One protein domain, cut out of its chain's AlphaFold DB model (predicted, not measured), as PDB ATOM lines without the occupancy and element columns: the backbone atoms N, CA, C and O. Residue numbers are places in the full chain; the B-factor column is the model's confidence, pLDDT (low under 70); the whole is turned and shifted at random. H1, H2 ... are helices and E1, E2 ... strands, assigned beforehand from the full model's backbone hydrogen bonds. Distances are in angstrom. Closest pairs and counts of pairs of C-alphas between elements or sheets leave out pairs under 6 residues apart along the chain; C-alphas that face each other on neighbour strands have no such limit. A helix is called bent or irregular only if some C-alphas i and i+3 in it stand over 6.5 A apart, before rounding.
ATOM      1  N   SER A   6     -36.441 -54.153  32.172       95.69
ATOM      2  CA  SER A   6     -35.891 -53.802  30.862       95.69
ATOM      3  C   SER A   6     -36.925 -53.764  29.735       95.69
ATOM      4  O   SER A   6     -36.931 -52.810  28.958       95.69
ATOM      5  N   GLU A   7     -37.823 -54.746  29.651       95.19
ATOM      6  CA  GLU A   7     -38.890 -54.773  28.641       95.19
ATOM      7  C   GLU A   7     -39.865 -53.612  28.851       95.19
ATOM      8  O   GLU A   7     -40.168 -52.882  27.906       95.19
ATOM      9  N   ILE A   8     -40.268 -53.392  30.108       96.31
ATOM     10  CA  ILE A   8     -41.169 -52.303  30.499       96.31
ATOM     11  C   ILE A   8     -40.561 -50.949  30.139       96.31
ATOM     12  O   ILE A   8     -41.219 -50.109  29.527       96.31
ATOM     13  N   PHE A   9     -39.288 -50.752  30.485       97.62
ATOM     14  CA  PHE A   9     -38.547 -49.537  30.191       97.62
ATOM     15  C   PHE A   9     -38.485 -49.277  28.688       97.62
ATOM     16  O   PHE A   9     -38.857 -48.189  28.263       97.62
ATOM     17  N   TYR A  10     -38.049 -50.249  27.879       97.25
ATOM     18  CA  TYR A  10     -37.892 -50.043  26.436       97.25
ATOM     19  C   TYR A  10     -39.214 -49.783  25.714       97.25
ATOM     20  O   TYR A  10     -39.216 -49.096  24.690       97.25
ATOM     21  N   GLU A  11     -40.320 -50.351  26.191       97.56
ATOM     22  CA  GLU A  11     -41.639 -50.090  25.621       97.56
ATOM     23  C   GLU A  11     -42.140 -48.692  26.001       97.56
ATOM     24  O   GLU A  11     -42.453 -47.891  25.116       97.56
ATOM     25  N   ALA A  12     -42.127 -48.364  27.296       98.06
ATOM     26  CA  ALA A  12     -42.554 -47.062  27.803       98.06
ATOM     27  C   ALA A  12     -41.726 -45.909  27.213       98.06
ATOM     28  O   ALA A  12     -42.272 -44.897  26.773       98.06
ATOM     29  N   GLU A  13     -40.403 -46.073  27.176       98.00
ATOM     30  CA  GLU A  13     -39.458 -45.095  26.640       98.00
ATOM     31  C   GLU A  13     -39.690 -44.845  25.155       98.00
ATOM     32  O   GLU A  13     -39.836 -43.693  24.752       98.00
ATOM     33  N   ARG A  14     -39.796 -45.904  24.346       97.38
ATOM     34  CA  ARG A  14     -40.011 -45.770  22.902       97.38
ATOM     35  C   ARG A  14     -41.292 -45.010  22.593       97.38
ATOM     36  O   ARG A  14     -41.289 -44.176  21.690       97.38
ATOM     37  N   ASN A  15     -42.367 -45.293  23.325       97.12
ATOM     38  CA  ASN A  15     -43.645 -44.619  23.129       97.12
ATOM     39  C   ASN A  15     -43.527 -43.130  23.483       97.12
ATOM     40  O   ASN A  15     -43.806 -42.279  22.635       97.12
ATOM     41  N   ALA A  16     -43.023 -42.821  24.682       97.56
ATOM     42  CA  ALA A  16     -42.908 -41.451  25.178       97.56
ATOM     43  C   ALA A  16     -41.907 -40.591  24.384       97.56
ATOM     44  O   ALA A  16     -42.126 -39.397  24.191       97.56
ATOM     45  N   MET A  17     -40.811 -41.183  23.901       97.56
ATOM     46  CA  MET A  17     -39.727 -40.474  23.212       97.56
ATOM     47  C   MET A  17     -39.850 -40.483  21.682       97.56
ATOM     48  O   MET A  17     -39.080 -39.792  21.016       97.56
ATOM     49  N   SER A  18     -40.814 -41.213  21.108       96.00
ATOM     50  CA  SER A  18     -41.007 -41.362  19.649       96.00
ATOM     51  C   SER A  18     -41.010 -40.035  18.877       96.00
ATOM     52  O   SER A  18     -40.502 -39.946  17.757       96.00
ATOM     53  N   PHE A  19     -41.511 -38.975  19.506       96.19
ATOM     54  CA  PHE A  19     -41.589 -37.644  18.918       96.19
ATOM     55  C   PHE A  19     -40.249 -36.994  18.600       96.19
ATOM     56  O   PHE A  19     -40.163 -36.160  17.698       96.19
ATOM     57  N   MET A  20     -39.198 -37.375  19.329       96.62
ATOM     58  CA  MET A  20     -37.844 -36.904  19.068       96.62
ATOM     59  C   MET A  20     -37.457 -37.224  17.621       96.62
ATOM     60  O   MET A  20     -36.892 -36.382  16.921       96.62
ATOM     61  N   GLU A  21     -37.823 -38.415  17.149       94.44
ATOM     62  CA  GLU A  21     -37.546 -38.863  15.787       94.44
ATOM     63  C   GLU A  21     -38.569 -38.302  14.792       94.44
ATOM     64  O   GLU A  21     -38.179 -37.762  13.757       94.44
ATOM     65  N   SER A  22     -39.868 -38.376  15.109       93.81
ATOM     66  CA  SER A  22     -40.924 -38.016  14.152       93.81
ATOM     67  C   SER A  22     -41.099 -36.513  13.926       93.81
ATOM     68  O   SER A  22     -41.568 -36.120  12.861       93.81
ATOM     69  N   GLU A  23     -40.758 -35.670  14.905       95.06
ATOM     70  CA  GLU A  23     -40.996 -34.219  14.843       95.06
ATOM     71  C   GLU A  23     -39.705 -33.397  14.776       95.06
ATOM     72  O   GLU A  23     -39.682 -32.356  14.122       95.06
ATOM     73  N   TYR A  24     -38.624 -33.857  15.414       92.56
ATOM     74  CA  TYR A  24     -37.414 -33.046  15.616       92.56
ATOM     75  C   TYR A  24     -36.155 -33.593  14.934       92.56
ATOM     76  O   TYR A  24     -35.084 -33.008  15.079       92.56
ATOM     77  N   SER A  25     -36.261 -34.670  14.145       93.00
ATOM     78  CA  SER A  25     -35.125 -35.287  13.434       93.00
ATOM     79  C   SER A  25     -33.984 -35.748  14.353       93.00
ATOM     80  O   SER A  25     -32.809 -35.672  13.993       93.00
ATOM     81  N   PHE A  26     -34.311 -36.232  15.550       94.94
ATOM     82  CA  PHE A  26     -33.360 -36.940  16.404       94.94
ATOM     83  C   PHE A  26     -33.355 -38.433  16.061       94.94
ATOM     84  O   PHE A  26     -34.212 -38.938  15.341       94.94
ATOM     85  N   ARG A  27     -32.370 -39.152  16.589       94.12
ATOM     86  CA  ARG A  27     -32.262 -40.609  16.527       94.12
ATOM     87  C   ARG A  27     -31.874 -41.153  17.892       94.12
ATOM     88  O   ARG A  27     -31.049 -40.551  18.582       94.12
ATOM     89  N   SER A  28     -32.403 -42.315  18.256       93.81
ATOM     90  CA  SER A  28     -31.880 -43.082  19.391       93.81
ATOM     91  C   SER A  28     -30.408 -43.451  19.144       93.81
ATOM     92  O   SER A  28     -30.092 -44.144  18.175       93.81
ATOM     93  N   VAL A  29     -29.500 -43.029  20.030       92.94
ATOM     94  CA  VAL A  29     -28.054 -43.322  19.926       92.94
ATOM     95  C   VAL A  29     -27.552 -44.314  20.965       92.94
ATOM     96  O   VAL A  29     -26.604 -45.045  20.692       92.94
ATOM     97  N   ASP A  30     -28.171 -44.351  22.140       93.00
ATOM     98  CA  ASP A  30     -27.774 -45.241  23.227       93.00
ATOM     99  C   ASP A  30     -28.988 -45.571  24.087       93.00
ATOM    100  O   ASP A  30     -29.767 -44.681  24.429       93.00
ATOM    101  N   ARG A  31     -29.150 -46.845  24.429       95.06
ATOM    102  CA  ARG A  31     -30.200 -47.325  25.324       95.06
ATOM    103  C   ARG A  31     -29.618 -48.426  26.185       95.06
ATOM    104  O   ARG A  31     -29.041 -49.383  25.669       95.06
ATOM    105  N   ARG A  32     -29.770 -48.286  27.496       96.12
ATOM    106  CA  ARG A  32     -29.173 -49.187  28.474       96.12
ATOM    107  C   ARG A  32     -30.116 -49.389  29.640       96.12
ATOM    108  O   ARG A  32     -30.635 -48.420  30.185       96.12
ATOM    109  N   VAL A  33     -30.242 -50.639  30.063       95.50
ATOM    110  CA  VAL A  33     -30.873 -51.018  31.324       95.50
ATOM    111  C   VAL A  33     -29.886 -51.851  32.138       95.50
ATOM    112  O   VAL A  33     -29.120 -52.635  31.577       95.50
ATOM    113  N   VAL A  34     -29.861 -51.635  33.448       94.06
ATOM    114  CA  VAL A  34     -29.149 -52.458  34.432       94.06
ATOM    115  C   VAL A  34     -30.208 -52.995  35.388       94.06
ATOM    116  O   VAL A  34     -30.643 -52.276  36.291       94.06
ATOM    117  N   ASP A  35     -30.666 -54.223  35.149       88.19
ATOM    118  CA  ASP A  35     -31.793 -54.818  35.878       88.19
ATOM    119  C   ASP A  35     -31.463 -55.027  37.364       88.19
ATOM    120  O   ASP A  35     -32.323 -54.817  38.216       88.19
ATOM    121  N   GLU A  36     -30.204 -55.327  37.714       87.25
ATOM    122  CA  GLU A  36     -29.779 -55.498  39.112       87.25
ATOM    123  C   GLU A  36     -29.981 -54.234  39.950       87.25
ATOM    124  O   GLU A  36     -30.166 -54.306  41.165       87.25
ATOM    125  N   TRP A  37     -29.906 -53.065  39.312       87.12
ATOM    126  CA  TRP A  37     -30.071 -51.765  39.962       87.12
ATOM    127  C   TRP A  37     -31.404 -51.110  39.618       87.12
ATOM    128  O   TRP A  37     -31.665 -50.009  40.104       87.12
ATOM    129  N   VAL A  38     -32.223 -51.774  38.792       91.50
ATOM    130  CA  VAL A  38     -33.450 -51.242  38.193       91.50
ATOM    131  C   VAL A  38     -33.186 -49.823  37.693       91.50
ATOM    132  O   VAL A  38     -33.682 -48.833  38.221       91.50
ATOM    133  N   PHE A  39     -32.278 -49.714  36.730       95.81
ATOM    134  CA  PHE A  39     -31.833 -48.436  36.187       95.81
ATOM    135  C   PHE A  39     -31.945 -48.453  34.672       95.81
ATOM    136  O   PHE A  39     -31.461 -49.390  34.043       95.81
ATOM    137  N   GLY A  40     -32.558 -47.425  34.092       97.00
ATOM    138  CA  GLY A  40     -32.763 -47.300  32.654       97.00
ATOM    139  C   GLY A  40     -32.315 -45.938  32.143       97.00
ATOM    140  O   GLY A  40     -32.592 -44.914  32.764       97.00
ATOM    141  N   THR A  41     -31.640 -45.921  30.998       97.62
ATOM    142  CA  THR A  41     -31.271 -44.696  30.286       97.62
ATOM    143  C   THR A  41     -31.499 -44.836  28.799       97.62
ATOM    144  O   THR A  41     -31.160 -45.867  28.216       97.62
ATOM    145  N   ALA A  42     -31.975 -43.763  28.179       97.62
ATOM    146  CA  ALA A  42     -32.068 -43.638  26.737       97.62
ATOM    147  C   ALA A  42     -31.592 -42.257  26.293       97.62
ATOM    148  O   ALA A  42     -32.003 -41.240  26.844       97.62
ATOM    149  N   THR A  43     -30.699 -42.220  25.309       96.31
ATOM    150  CA  THR A  43     -30.187 -40.989  24.710       96.31
ATOM    151  C   THR A  43     -30.649 -40.885  23.266       96.31
ATOM    152  O   THR A  43     -30.418 -41.790  22.461       96.31
ATOM    153  N   TYR A  44     -31.187 -39.720  22.934       96.00
ATOM    154  CA  TYR A  44     -31.474 -39.276  21.583       96.00
ATOM    155  C   TYR A  44     -30.510 -38.161  21.215       96.00
ATOM    156  O   TYR A  44     -30.302 -37.247  22.010       96.00
ATOM    157  N   ALA A  45     -29.942 -38.217  20.019       94.06
ATOM    158  CA  ALA A  45     -29.126 -37.139  19.477       94.06
ATOM    159  C   ALA A  45     -29.708 -36.674  18.148       94.06
ATOM    160  O   ALA A  45     -30.312 -37.462  17.420       94.06
ATOM    161  N   GLU A  46     -29.538 -35.398  17.845       92.75
ATOM    162  CA  GLU A  46     -29.901 -34.819  16.559       92.75
ATOM    163  C   GLU A  46     -29.240 -35.604  15.416       92.75
ATOM    164  O   GLU A  46     -28.096 -36.055  15.519       92.75
ATOM    165  N   ALA A  47     -29.962 -35.817  14.318       87.31
ATOM    166  CA  ALA A  47     -29.392 -36.502  13.170       87.31
ATOM    167  C   ALA A  47     -28.211 -35.693  12.591       87.31
ATOM    168  O   ALA A  47     -28.314 -34.471  12.433       87.31
ATOM    169  N   PRO A  48     -27.096 -36.348  12.214       80.19
ATOM    170  CA  PRO A  48     -25.973 -35.657  11.600       80.19
ATOM    171  C   PRO A  48     -26.414 -34.956  10.313       80.19
ATOM    172  O   PRO A  48     -26.996 -35.581   9.427       80.19
ATOM    173  N   THR A  49     -26.082 -33.676  10.175       78.81
ATOM    174  CA  THR A  49     -26.231 -32.948   8.910       78.81
ATOM    175  C   THR A  49     -24.850 -32.646   8.334       78.81
ATOM    176  O   THR A  49     -23.900 -32.410   9.077       78.81
ATOM    177  N   LEU A  50     -24.724 -32.653   7.000       73.50
ATOM    178  CA  LEU A  50     -23.440 -32.507   6.284       73.50
ATOM    179  C   LEU A  50     -22.616 -31.278   6.711       73.50
ATOM    180  O   LEU A  50     -21.395 -31.301   6.599       73.50
ATOM    181  N   ASN A  51     -23.273 -30.228   7.211       73.75
ATOM    182  CA  ASN A  51     -22.657 -28.935   7.515       73.75
ATOM    183  C   ASN A  51     -22.654 -28.578   9.010       73.75
ATOM    184  O   ASN A  51     -22.223 -27.478   9.356       73.75
ATOM    185  N   LYS A  52     -23.143 -29.456   9.899       74.88
ATOM    186  CA  LYS A  52     -23.163 -29.181  11.341       74.88
ATOM    187  C   LYS A  52     -21.991 -29.892  12.022       74.88
ATOM    188  O   LYS A  52     -21.920 -31.121  11.970       74.88
ATOM    189  N   PRO A  53     -21.059 -29.157  12.646       73.50
ATOM    190  CA  PRO A  53     -19.989 -29.789  13.395       73.50
ATOM    191  C   PRO A  53     -20.549 -30.463  14.663       73.50
ATOM    192  O   PRO A  53     -21.555 -30.032  15.230       73.50
ATOM    193  N   ARG A  54     -19.932 -31.583  15.066       72.19
ATOM    194  CA  ARG A  54     -20.432 -32.473  16.138       72.19
ATOM    195  C   ARG A  54     -20.465 -31.830  17.527       72.19
ATOM    196  O   ARG A  54     -21.187 -32.279  18.409       72.19
ATOM    197  N   ASP A  55     -19.695 -30.772  17.734       74.00
ATOM    198  CA  ASP A  55     -19.707 -29.963  18.954       74.00
ATOM    199  C   ASP A  55     -21.007 -29.161  19.133       74.00
ATOM    200  O   ASP A  55     -21.282 -28.697  20.238       74.00
ATOM    201  N   LEU A  56     -21.828 -29.054  18.084       79.62
ATOM    202  CA  LEU A  56     -23.152 -28.431  18.107       79.62
ATOM    203  C   LEU A  56     -24.306 -29.447  18.069       79.62
ATOM    204  O   LEU A  56     -25.461 -29.034  17.949       79.62
ATOM    205  N   GLU A  57     -24.016 -30.750  18.133       89.81
ATOM    206  CA  GLU A  57     -25.041 -31.801  18.138       89.81
ATOM    207  C   GLU A  57     -25.880 -31.693  19.414       89.81
ATOM    208  O   GLU A  57     -25.350 -31.714  20.528       89.81
ATOM    209  N   LEU A  58     -27.192 -31.544  19.254       94.00
ATOM    210  CA  LEU A  58     -28.113 -31.527  20.382       94.00
ATOM    211  C   LEU A  58     -28.398 -32.951  20.845       94.00
ATOM    212  O   LEU A  58     -28.518 -33.865  20.031       94.00
ATOM    213  N   PHE A  59     -28.576 -33.139  22.149       95.56
ATOM    214  CA  PHE A  59     -29.003 -34.425  22.685       95.56
ATOM    215  C   PHE A  59     -30.019 -34.274  23.811       95.56
ATOM    216  O   PHE A  59     -30.068 -33.264  24.515       95.56
ATOM    217  N   VAL A  60     -30.810 -35.327  23.989       97.38
ATOM    218  CA  VAL A  60     -31.759 -35.511  25.084       97.38
ATOM    219  C   VAL A  60     -31.480 -36.861  25.729       97.38
ATOM    220  O   VAL A  60     -31.257 -37.845  25.031       97.38
ATOM    221  N   THR A  61     -31.444 -36.927  27.055       97.50
ATOM    222  CA  THR A  61     -31.234 -38.175  27.799       97.50
ATOM    223  C   THR A  61     -32.336 -38.359  28.830       97.50
ATOM    224  O   THR A  61     -32.448 -37.556  29.751       97.50
ATOM    225  N   LEU A  62     -33.123 -39.419  28.683       98.19
ATOM    226  CA  LEU A  62     -34.054 -39.906  29.694       98.19
ATOM    227  C   LEU A  62     -33.306 -40.858  30.631       98.19
ATOM    228  O   LEU A  62     -32.564 -41.725  30.166       98.19
ATOM    229  N   SER A  63     -33.489 -40.696  31.938       97.62
ATOM    230  CA  SER A  63     -32.871 -41.534  32.966       97.62
ATOM    231  C   SER A  63     -33.874 -41.840  34.067       97.62
ATOM    232  O   SER A  63     -34.525 -40.931  34.578       97.62
ATOM    233  N   VAL A  64     -33.957 -43.100  34.483       97.88
ATOM    234  CA  VAL A  64     -34.837 -43.537  35.568       97.88
ATOM    235  C   VAL A  64     -34.127 -44.532  36.483       97.88
ATOM    236  O   VAL A  64     -33.436 -45.442  36.023       97.88
ATOM    237  N   ALA A  65     -34.313 -44.365  37.788       97.12
ATOM    238  CA  ALA A  65     -33.906 -45.310  38.822       97.12
ATOM    239  C   ALA A  65     -35.054 -45.449  39.840       97.12
ATOM    240  O   ALA A  65     -35.062 -44.752  40.865       97.12
ATOM    241  N   PRO A  66     -36.050 -46.320  39.586       94.50
ATOM    242  CA  PRO A  66     -37.244 -46.438  40.418       94.50
ATOM    243  C   PRO A  66     -36.967 -46.708  41.895       94.50
ATOM    244  O   PRO A  66     -37.577 -46.077  42.753       94.50
ATOM    245  N   LEU A  67     -35.983 -47.560  42.208       93.44
ATOM    246  CA  LEU A  67     -35.610 -47.881  43.594       93.44
ATOM    247  C   LEU A  67     -35.022 -46.686  44.362       93.44
ATOM    248  O   LEU A  67     -35.034 -46.675  45.591       93.44
ATOM    249  N   ARG A  68     -34.518 -45.673  43.649       93.56
ATOM    250  CA  ARG A  68     -34.021 -44.407  44.216       93.56
ATOM    251  C   ARG A  68     -35.039 -43.275  44.092       93.56
ATOM    252  O   ARG A  68     -34.770 -42.165  44.540       93.56
ATOM    253  N   LEU A  69     -36.206 -43.556  43.510       92.94
ATOM    254  CA  LEU A  69     -37.238 -42.580  43.172       92.94
ATOM    255  C   LEU A  69     -36.721 -41.450  42.265       92.94
ATOM    256  O   LEU A  69     -37.214 -40.322  42.347       92.94
ATOM    257  N   GLU A  70     -35.762 -41.757  41.394       95.62
ATOM    258  CA  GLU A  70     -35.156 -40.801  40.465       95.62
ATOM    259  C   GLU A  70     -35.747 -40.978  39.065       95.62
ATOM    260  O   GLU A  70     -35.821 -42.091  38.542       95.62
ATOM    261  N   LEU A  71     -36.171 -39.868  38.467       97.12
ATOM    262  CA  LEU A  71     -36.605 -39.782  37.081       97.12
ATOM    263  C   LEU A  71     -36.254 -38.389  36.575       97.12
ATOM    264  O   LEU A  71     -36.755 -37.394  37.102       97.12
ATOM    265  N   ASP A  72     -35.424 -38.340  35.544       96.81
ATOM    266  CA  ASP A  72     -34.928 -37.102  34.972       96.81
ATOM    267  C   ASP A  72     -34.904 -37.171  33.449       96.81
ATOM    268  O   ASP A  72     -34.679 -38.217  32.835       96.81
ATOM    269  N   LEU A  73     -35.061 -35.997  32.850       98.00
ATOM    270  CA  LEU A  73     -34.806 -35.751  31.444       98.00
ATOM    271  C   LEU A  73     -33.756 -34.648  31.367       98.00
ATOM    272  O   LEU A  73     -33.900 -33.603  32.002       98.00
ATOM    273  N   TYR A  74     -32.699 -34.879  30.607       97.50
ATOM    274  CA  TYR A  74     -31.614 -33.929  30.410       97.50
ATOM    275  C   TYR A  74     -31.580 -33.485  28.957       97.50
ATOM    276  O   TYR A  74     -31.716 -34.314  28.063       97.50
ATOM    277  N   ILE A  75     -31.340 -32.198  28.732       97.38
ATOM    278  CA  ILE A  75     -30.985 -31.641  27.428       97.38
ATOM    279  C   ILE A  75     -29.511 -31.256  27.427       97.38
ATOM    280  O   ILE A  75     -28.945 -30.915  28.470       97.38
ATOM    281  N   GLY A  76     -28.880 -31.256  26.264       95.31
ATOM    282  CA  GLY A  76     -27.517 -30.770  26.155       95.31
ATOM    283  C   GLY A  76     -27.046 -30.580  24.730       95.31
ATOM    284  O   GLY A  76     -27.789 -30.777  23.768       95.31
ATOM    285  N   VAL A  77     -25.787 -30.168  24.631       92.56
ATOM    286  CA  VAL A  77     -25.101 -29.902  23.371       92.56
ATOM    287  C   VAL A  77     -23.683 -30.466  23.397       92.56
ATOM    288  O   VAL A  77     -22.984 -30.402  24.416       92.56
ATOM    289  N   GLY A  78     -23.269 -31.010  22.259       86.19
ATOM    290  CA  GLY A  78     -21.931 -31.503  21.983       86.19
ATOM    291  C   GLY A  78     -21.711 -32.981  22.316       86.19
ATOM    292  O   GLY A  78     -22.323 -33.565  23.211       86.19
ATOM    293  N   GLU A  79     -20.738 -33.564  21.619       68.69
ATOM    294  CA  GLU A  79     -20.428 -35.004  21.588       68.69
ATOM    295  C   GLU A  79     -20.072 -35.614  22.962       68.69
ATOM    296  O   GLU A  79     -20.325 -36.787  23.222       68.69
ATOM    297  N   ASN A  80     -19.523 -34.820  23.890       64.38
ATOM    298  CA  ASN A  80     -19.030 -35.325  25.179       64.38
ATOM    299  C   ASN A  80     -20.075 -35.346  26.305       64.38
ATOM    300  O   ASN A  80     -19.719 -35.654  27.443       64.38
ATOM    301  N   LYS A  81     -21.324 -34.937  26.041       69.75
ATOM    302  CA  LYS A  81     -22.399 -34.794  27.046       69.75
ATOM    303  C   LYS A  81     -22.041 -33.960  28.295       69.75
ATOM    304  O   LYS A  81     -22.770 -33.986  29.284       69.75
ATOM    305  N   LYS A  82     -20.927 -33.214  28.272       75.38
ATOM    306  CA  LYS A  82     -20.414 -32.437  29.418       75.38
ATOM    307  C   LYS A  82     -21.283 -31.224  29.730       75.38
ATOM    308  O   LYS A  82     -21.399 -30.843  30.889       75.38
ATOM    309  N   THR A  83     -21.885 -30.635  28.702       86.06
ATOM    310  CA  THR A  83     -22.801 -29.506  28.840       86.06
ATOM    311  C   THR A  83     -24.220 -30.034  28.773       86.06
ATOM    312  O   THR A  83     -24.778 -30.208  27.690       86.06
ATOM    313  N   ASN A  84     -24.784 -30.323  29.941       94.00
ATOM    314  CA  ASN A  84     -26.171 -30.728  30.074       94.00
ATOM    315  C   ASN A  84     -26.879 -29.970  31.200       94.00
ATOM    316  O   ASN A  84     -26.266 -29.449  32.146       94.00
ATOM    317  N   TYR A  85     -28.192 -29.914  31.053       96.19
ATOM    318  CA  TYR A  85     -29.116 -29.289  31.977       96.19
ATOM    319  C   TYR A  85     -30.344 -30.173  32.105       96.19
ATOM    320  O   TYR A  85     -30.809 -30.767  31.133       96.19
ATOM    321  N   SER A  86     -30.853 -30.277  33.322       96.56
ATOM    322  CA  SER A  86     -32.109 -30.967  33.583       96.56
ATOM    323  C   SER A  86     -33.280 -30.227  32.935       96.56
ATOM    324  O   SER A  86     -33.262 -29.005  32.763       96.56
ATOM    325  N   ILE A  87     -34.349 -30.959  32.638       97.38
ATOM    326  CA  ILE A  87     -35.602 -30.387  32.149       97.38
ATOM    327  C   ILE A  87     -36.200 -29.392  33.151       97.38
ATOM    328  O   ILE A  87     -36.813 -28.407  32.753       97.38
ATOM    329  N   TYR A  88     -35.946 -29.585  34.448       95.31
ATOM    330  CA  TYR A  88     -36.312 -28.642  35.505       95.31
ATOM    331  C   TYR A  88     -35.623 -27.283  35.340       95.31
ATOM    332  O   TYR A  88     -36.248 -26.244  35.548       95.31
ATOM    333  N   GLU A  89     -34.340 -27.273  34.968       96.00
ATOM    334  CA  GLU A  89     -33.601 -26.031  34.730       96.00
ATOM    335  C   GLU A  89     -34.121 -25.294  33.497       96.00
ATOM    336  O   GLU A  89     -34.265 -24.072  33.556       96.00
ATOM    337  N   LEU A  90     -34.443 -26.027  32.425       96.81
ATOM    338  CA  LEU A  90     -35.079 -25.459  31.237       96.81
ATOM    339  C   LEU A  90     -36.458 -24.882  31.573       96.81
ATOM    340  O   LEU A  90     -36.734 -23.728  31.267       96.81
ATOM    341  N   TYR A  91     -37.299 -25.652  32.262       96.44
ATOM    342  CA  TYR A  91     -38.638 -25.219  32.646       96.44
ATOM    343  C   TYR A  91     -38.604 -23.944  33.485       96.44
ATOM    344  O   TYR A  91     -39.339 -23.001  33.212       96.44
ATOM    345  N   ARG A  92     -37.710 -23.887  34.476       94.25
ATOM    346  CA  ARG A  92     -37.544 -22.710  35.330       94.25
ATOM    347  C   ARG A  92     -37.092 -21.468  34.557       94.25
ATOM    348  O   ARG A  92     -37.446 -20.359  34.949       94.25
ATOM    349  N   LEU A  93     -36.286 -21.652  33.512       95.38
ATOM    350  CA  LEU A  93     -35.824 -20.552  32.671       95.38
ATOM    351  C   LEU A  93     -36.956 -20.017  31.781       95.38
ATOM    352  O   LEU A  93     -37.107 -18.807  31.641       95.38
ATOM    353  N   GLU A  94     -37.742 -20.916  31.190       93.81
ATOM    354  CA  GLU A  94     -38.690 -20.596  30.115       93.81
ATOM    355  C   GLU A  94     -40.131 -20.357  30.600       93.81
ATOM    356  O   GLU A  94     -40.958 -19.796  29.878       93.81
ATOM    357  N   ARG A  95     -40.476 -20.794  31.815       89.06
ATOM    358  CA  ARG A  95     -41.834 -20.716  32.365       89.06
ATOM    359  C   ARG A  95     -41.835 -20.181  33.792       89.06
ATOM    360  O   ARG A  95     -40.904 -20.364  34.571       89.06
ATOM    361  N   VAL A  96     -42.951 -19.549  34.147       80.50
ATOM    362  CA  VAL A  96     -43.269 -19.150  35.521       80.50
ATOM    363  C   VAL A  96     -44.347 -20.095  36.039       80.50
ATOM    364  O   VAL A  96     -45.435 -20.146  35.469       80.50
ATOM    365  N   GLY A  97     -44.053 -20.837  37.104       86.31
ATOM    366  CA  GLY A  97     -45.002 -21.763  37.719       86.31
ATOM    367  C   GLY A  97     -44.331 -22.947  38.404       86.31
ATOM    368  O   GLY A  97     -43.103 -23.058  38.435       86.31
ATOM    369  N   ASP A  98     -45.165 -23.824  38.954       90.94
ATOM    370  CA  ASP A  98     -44.725 -25.079  39.552       90.94
ATOM    371  C   ASP A  98     -44.457 -26.123  38.465       90.94
ATOM    372  O   ASP A  98     -45.264 -26.311  37.554       90.94
ATOM    373  N   PHE A  99     -43.340 -26.842  38.594       92.56
ATOM    374  CA  PHE A  99     -43.036 -27.964  37.711       92.56
ATOM    375  C   PHE A  99     -44.100 -29.068  37.872       92.56
ATOM    376  O   PHE A  99     -44.496 -29.353  39.012       92.56
ATOM    377  N   PRO A 100     -44.561 -29.708  36.778       91.62
ATOM    378  CA  PRO A 100     -45.556 -30.774  36.850       91.62
ATOM    379  C   PRO A 100     -45.179 -31.869  37.848       91.62
ATOM    380  O   PRO A 100     -44.056 -32.371  37.873       91.62
ATOM    381  N   ARG A 101     -46.130 -32.245  38.704       92.12
ATOM    382  CA  ARG A 101     -45.913 -33.307  39.692       92.12
ATOM    383  C   ARG A 101     -45.986 -34.674  39.013       92.12
ATOM    384  O   ARG A 101     -46.726 -34.843  38.048       92.12
ATOM    385  N   ARG A 102     -45.247 -35.643  39.559       92.00
ATOM    386  CA  ARG A 102     -45.400 -37.063  39.213       92.00
ATOM    387  C   ARG A 102     -46.824 -37.527  39.503       92.00
ATOM    388  O   ARG A 102     -47.402 -37.101  40.508       92.00
ATOM    389  N   GLN A 103     -47.361 -38.381  38.641       93.75
ATOM    390  CA  GLN A 103     -48.715 -38.922  38.775       93.75
ATOM    391  C   GLN A 103     -48.699 -40.287  39.473       93.75
ATOM    392  O   GLN A 103     -49.602 -40.592  40.249       93.75
ATOM    393  N   HIS A 104     -47.635 -41.059  39.261       95.56
ATOM    394  CA  HIS A 104     -47.457 -42.418  39.750       95.56
ATOM    395  C   HIS A 104     -46.204 -42.548  40.621       95.56
ATOM    396  O   HIS A 104     -45.240 -41.780  40.529       95.56
ATOM    397  N   ASN A 105     -46.208 -43.561  41.486       94.31
ATOM    398  CA  ASN A 105     -45.026 -43.959  42.233       94.31
ATOM    399  C   ASN A 105     -44.082 -44.744  41.310       94.31
ATOM    400  O   ASN A 105     -44.490 -45.743  40.728       94.31
ATOM    401  N   LEU A 106     -42.809 -44.341  41.211       94.31
ATOM    402  CA  LEU A 106     -41.853 -45.013  40.321       94.31
ATOM    403  C   LEU A 106     -41.638 -46.490  40.674       94.31
ATOM    404  O   LEU A 106     -41.449 -47.295  39.769       94.31
ATOM    405  N   TYR A 107     -41.693 -46.853  41.959       93.50
ATOM    406  CA  TYR A 107     -41.559 -48.245  42.396       93.50
ATOM    407  C   TYR A 107     -42.691 -49.129  41.864       93.50
ATOM    408  O   TYR A 107     -42.464 -50.279  41.517       93.50
ATOM    409  N   GLU A 108     -43.911 -48.602  41.782       93.00
ATOM    410  CA  GLU A 108     -45.051 -49.332  41.216       93.00
ATOM    411  C   GLU A 108     -44.988 -49.305  39.685       93.00
ATOM    412  O   GLU A 108     -45.123 -50.342  39.035       93.00
ATOM    413  N   ALA A 109     -44.668 -48.140  39.117       94.44
ATOM    414  CA  ALA A 109     -44.554 -47.941  37.679       94.44
ATOM    415  C   ALA A 109     -43.477 -48.825  37.030       94.44
ATOM    416  O   ALA A 109     -43.623 -49.216  35.878       94.44
ATOM    417  N   MET A 110     -42.420 -49.224  37.748       94.50
ATOM    418  CA  MET A 110     -41.400 -50.133  37.197       94.50
ATOM    419  C   MET A 110     -41.946 -51.522  36.823       94.50
ATOM    420  O   MET A 110     -41.251 -52.283  36.154       94.50
ATOM    421  N   HIS A 111     -43.169 -51.850  37.249       94.88
ATOM    422  CA  HIS A 111     -43.879 -53.085  36.925       94.88
ATOM    423  C   HIS A 111     -45.045 -52.886  35.939       94.88
ATOM    424  O   HIS A 111     -45.713 -53.861  35.596       94.88
ATOM    425  N   ASP A 112     -45.284 -51.658  35.464       96.06
ATOM    426  CA  ASP A 112     -46.414 -51.303  34.603       96.06
ATOM    427  C   ASP A 112     -45.980 -50.322  33.502       96.06
ATOM    428  O   ASP A 112     -45.634 -49.166  33.757       96.06
ATOM    429  N   VAL A 113     -46.046 -50.785  32.249       97.06
ATOM    430  CA  VAL A 113     -45.669 -50.004  31.059       97.06
ATOM    431  C   VAL A 113     -46.438 -48.692  30.982       97.06
ATOM    432  O   VAL A 113     -45.839 -47.661  30.693       97.06
ATOM    433  N   GLN A 114     -47.743 -48.707  31.253       97.38
ATOM    434  CA  GLN A 114     -48.595 -47.532  31.072       97.38
ATOM    435  C   GLN A 114     -48.276 -46.460  32.112       97.38
ATOM    436  O   GLN A 114     -48.192 -45.280  31.778       97.38
ATOM    437  N   GLN A 115     -48.039 -46.871  33.359       97.31
ATOM    438  CA  GLN A 115     -47.667 -45.938  34.423       97.31
ATOM    439  C   GLN A 115     -46.284 -45.339  34.181       97.31
ATOM    440  O   GLN A 115     -46.107 -44.128  34.309       97.31
ATOM    441  N   LEU A 116     -45.301 -46.162  33.795       97.50
ATOM    442  CA  LEU A 116     -43.956 -45.664  33.513       97.50
ATOM    443  C   LEU A 116     -43.948 -44.739  32.291       97.50
ATOM    444  O   LEU A 116     -43.315 -43.682  32.326       97.50
ATOM    445  N   GLN A 117     -44.695 -45.100  31.247       97.94
ATOM    446  CA  GLN A 117     -44.879 -44.273  30.059       97.94
ATOM    447  C   GLN A 117     -45.488 -42.919  30.424       97.94
ATOM    448  O   GLN A 117     -44.956 -41.905  29.988       97.94
ATOM    449  N   ALA A 118     -46.531 -42.876  31.258       97.81
ATOM    450  CA  ALA A 118     -47.154 -41.619  31.677       97.81
ATOM    451  C   ALA A 118     -46.163 -40.684  32.396       97.81
ATOM    452  O   ALA A 118     -46.174 -39.471  32.176       97.81
ATOM    453  N   GLU A 119     -45.258 -41.227  33.217       97.81
ATOM    454  CA  GLU A 119     -44.214 -40.425  33.864       97.81
ATOM    455  C   GLU A 119     -43.175 -39.892  32.865       97.81
ATOM    456  O   GLU A 119     -42.719 -38.752  32.988       97.81
ATOM    457  N   PHE A 120     -42.821 -40.677  31.845       98.31
ATOM    458  CA  PHE A 120     -41.942 -40.223  30.764       98.31
ATOM    459  C   PHE A 120     -42.627 -39.173  29.879       98.31
ATOM    460  O   PHE A 120     -42.019 -38.160  29.526       98.31
ATOM    461  N   GLU A 121     -43.904 -39.371  29.557       97.50
ATOM    462  CA  GLU A 121     -44.739 -38.428  28.810       97.50
ATOM    463  C   GLU A 121     -44.877 -37.096  29.543       97.50
ATOM    464  O   GLU A 121     -44.784 -36.043  28.922       97.50
ATOM    465  N   ASN A 122     -44.986 -37.111  30.872       96.12
ATOM    466  CA  ASN A 122     -45.011 -35.890  31.670       96.12
ATOM    467  C   ASN A 122     -43.736 -35.045  31.465       96.12
ATOM    468  O   ASN A 122     -43.815 -33.840  31.229       96.12
ATOM    469  N   LEU A 123     -42.549 -35.667  31.481       97.25
ATOM    470  CA  LEU A 123     -41.288 -34.947  31.249       97.25
ATOM    471  C   LEU A 123     -41.104 -34.513  29.791       97.25
ATOM    472  O   LEU A 123     -40.604 -33.419  29.523       97.25
ATOM    473  N   THR A 124     -41.489 -35.358  28.839       97.00
ATOM    474  CA  THR A 124     -41.358 -35.038  27.412       97.00
ATOM    475  C   THR A 124     -42.363 -33.983  26.965       97.00
ATOM    476  O   THR A 124     -42.017 -33.144  26.136       97.00
ATOM    477  N   GLN A 125     -43.556 -33.933  27.562       96.31
ATOM    478  CA  GLN A 125     -44.507 -32.848  27.345       96.31
ATOM    479  C   GLN A 125     -43.938 -31.516  27.827       96.31
ATOM    480  O   GLN A 125     -44.023 -30.526  27.104       96.31
ATOM    481  N   VAL A 126     -43.260 -31.493  28.980       96.75
ATOM    482  CA  VAL A 126     -42.531 -30.293  29.416       96.75
ATOM    483  C   VAL A 126     -41.489 -29.882  28.374       96.75
ATOM    484  O   VAL A 126     -41.428 -28.712  27.997       96.75
ATOM    485  N   LEU A 127     -40.708 -30.834  27.853       97.31
ATOM    486  CA  LEU A 127     -39.736 -30.547  26.797       97.31
ATOM    487  C   LEU A 127     -40.401 -29.998  25.529       97.31
ATOM    488  O   LEU A 127     -39.860 -29.086  24.916       97.31
ATOM    489  N   ARG A 128     -41.580 -30.482  25.139       95.88
ATOM    490  CA  ARG A 128     -42.333 -29.925  24.004       95.88
ATOM    491  C   ARG A 128     -42.810 -28.498  24.286       95.88
ATOM    492  O   ARG A 128     -42.658 -27.621  23.438       95.88
ATOM    493  N   ASP A 129     -43.328 -28.247  25.485       94.44
ATOM    494  CA  ASP A 129     -43.948 -26.973  25.861       94.44
ATOM    495  C   ASP A 129     -42.943 -25.834  26.075       94.44
ATOM    496  O   ASP A 129     -43.303 -24.658  25.925       94.44
ATOM    497  N   CYS A 130     -41.706 -26.148  26.473       95.19
ATOM    498  CA  CYS A 130     -40.667 -25.151  26.745       95.19
ATOM    499  C   CYS A 130     -39.337 -25.386  26.009       95.19
ATOM    500  O   CYS A 130     -38.381 -24.648  26.220       95.19
ATOM    501  N   GLY A 131     -39.249 -26.381  25.127       95.94
ATOM    502  CA  GLY A 131     -38.029 -26.718  24.384       95.94
ATOM    503  C   GLY A 131     -37.853 -25.997  23.055       95.94
ATOM    504  O   GLY A 131     -36.942 -26.347  22.313       95.94
ATOM    505  N   SER A 132     -38.671 -24.995  22.725       96.12
ATOM    506  CA  SER A 132     -38.618 -24.320  21.416       96.12
ATOM    507  C   SER A 132     -37.225 -23.774  21.082       96.12
ATOM    508  O   SER A 132     -36.713 -24.021  19.992       96.12
ATOM    509  N   ARG A 133     -36.567 -23.098  22.034       96.75
ATOM    510  CA  ARG A 133     -35.189 -22.595  21.883       96.75
ATOM    511  C   ARG A 133     -34.168 -23.721  21.754       96.75
ATOM    512  O   ARG A 133     -33.241 -23.607  20.956       96.75
ATOM    513  N   PHE A 134     -34.354 -24.806  22.507       96.31
ATOM    514  CA  PHE A 134     -33.501 -25.992  22.427       96.31
ATOM    515  C   PHE A 134     -33.574 -26.610  21.028       96.31
ATOM    516  O   PHE A 134     -32.548 -26.718  20.365       96.31
ATOM    517  N   PHE A 135     -34.776 -26.918  20.537       95.25
ATOM    518  CA  PHE A 135     -34.978 -27.511  19.213       95.25
ATOM    519  C   PHE A 135     -34.598 -26.574  18.060       95.25
ATOM    520  O   PHE A 135     -34.153 -27.041  17.015       95.25
ATOM    521  N   ALA A 136     -34.706 -25.256  18.248       93.19
ATOM    522  CA  ALA A 136     -34.220 -24.267  17.286       93.19
ATOM    523  C   ALA A 136     -32.683 -24.125  17.272       93.19
ATOM    524  O   ALA A 136     -32.144 -23.405  16.430       93.19
ATOM    525  N   GLY A 137     -31.969 -24.771  18.201       90.25
ATOM    526  CA  GLY A 137     -30.521 -24.645  18.334       90.25
ATOM    527  C   GLY A 137     -30.073 -23.241  18.751       90.25
ATOM    528  O   GLY A 137     -29.014 -22.784  18.315       90.25
ATOM    529  N   ASP A 138     -30.870 -22.541  19.568       92.94
ATOM    530  CA  ASP A 138     -30.516 -21.214  20.076       92.94
ATOM    531  C   ASP A 138     -29.223 -21.282  20.903       92.94
ATOM    532  O   ASP A 138     -29.142 -21.941  21.940       92.94
TER     533      ASP A 138
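AT A GLANCE: This is residues 6 to 138 of the 207 residues of an uncharacterized protein of Desulfuromonadales bacterium (UniProt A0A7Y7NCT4). A twisted sheet of five strands, E1 to E5, has two long helices, H1 and H4, side by side over one face, while its other face is bare. Short H2 packs on the last part of H4, residues 95 to 105 fold back from it to short H3 near H4's first residues, and short H5 follows H4. The 133 printed residues hold five named helices and five named strands in the order H1 E1 E2 E3 E4 E5 H2 H3 H4 H5; the sheet, in order E1 - E2 - E3 - E4 - E5, is all antiparallel, and the class is mixed, helices and strands. The whole is compact, with a radius of gyration of the C-alphas of 14.5 A and spans of 44 by 33 by 26 A.

HOW THE PARTS SIT: H1, residues 6 to 24, is on the sheet of E1, residues 26 to 34, E2, residues 39 to 46, E3, residues 58 to 65, E4, residues 70 to 77, and E5, residues 83 to 86. It lies over E1 and E2 at a height over the sheet of 9.1 A and runs along the strands, at 16 degrees to E2 on the local plane. The strands form a meander, each the antiparallel neighbour of the one before. Within hydrogen-bond range are N 27 and O 45 of E1 and E2, 2.8 A, N 42 and O 62 of E2 and E3, 2.9 A, N 61 and O 74 of E3 and E4, 2.8 A, and N 75 and O 85 of E4 and E5, 2.8 A. H4, residues 113 to 130, lies over E3 and E4 on the same face as H1, making two layers, helices on one face of a sheet; its height over the sheet is 10.3 A and it runs slantwise to the strands, at 38 degrees to E4 on the local plane. H1 and H4 touch at a shallow tilt of 26 degrees, the same way; their closest C-alphas, those of Ala 12 and Gln 117, are 4.3 A apart. H2, residues 87 to 94, touches H4 at residues 123 to 130 alone, with the C-alphas of Glu 94 and Cys 130 closest at 6.0 A. H3, residues 106 to 109, and H4 only just touch, only at the corner by their link, with 3 pairs of C-alphas within 8 A. H5, residues 132 to 135, only grazes the sheet with residues 134 to 135. Every O i to N i+4 pair is within hydrogen-bond range in H2 and H4, and 12 of 15 are in H1; H3 and H5 are too short for such a pair.

IN THESE COORDINATES: H1 begins at C-alpha 6, (-35.891, -53.802, 30.862), and is 25.8 A long; it is irregular, C-alphas 16 and 19 being 7.4 A apart. E1 to E4 measure 24.2, 24.0, 23.7 and 22.6 A, and E5 10.5 A. H4 is 25.7 A long and ends at C-alpha 130, (-40.667, -25.151, 26.745).

THE WHOLE: The C-alphas of Asn 51 and Glu 108, the two farthest apart, are 45.3 A apart. The printed part has no cut; the links E2 to E3 and H2 to H3, 11 residues each, are long. Mean pLDDT of the printed part is 92.7, and residues 79 to 81 are under 70.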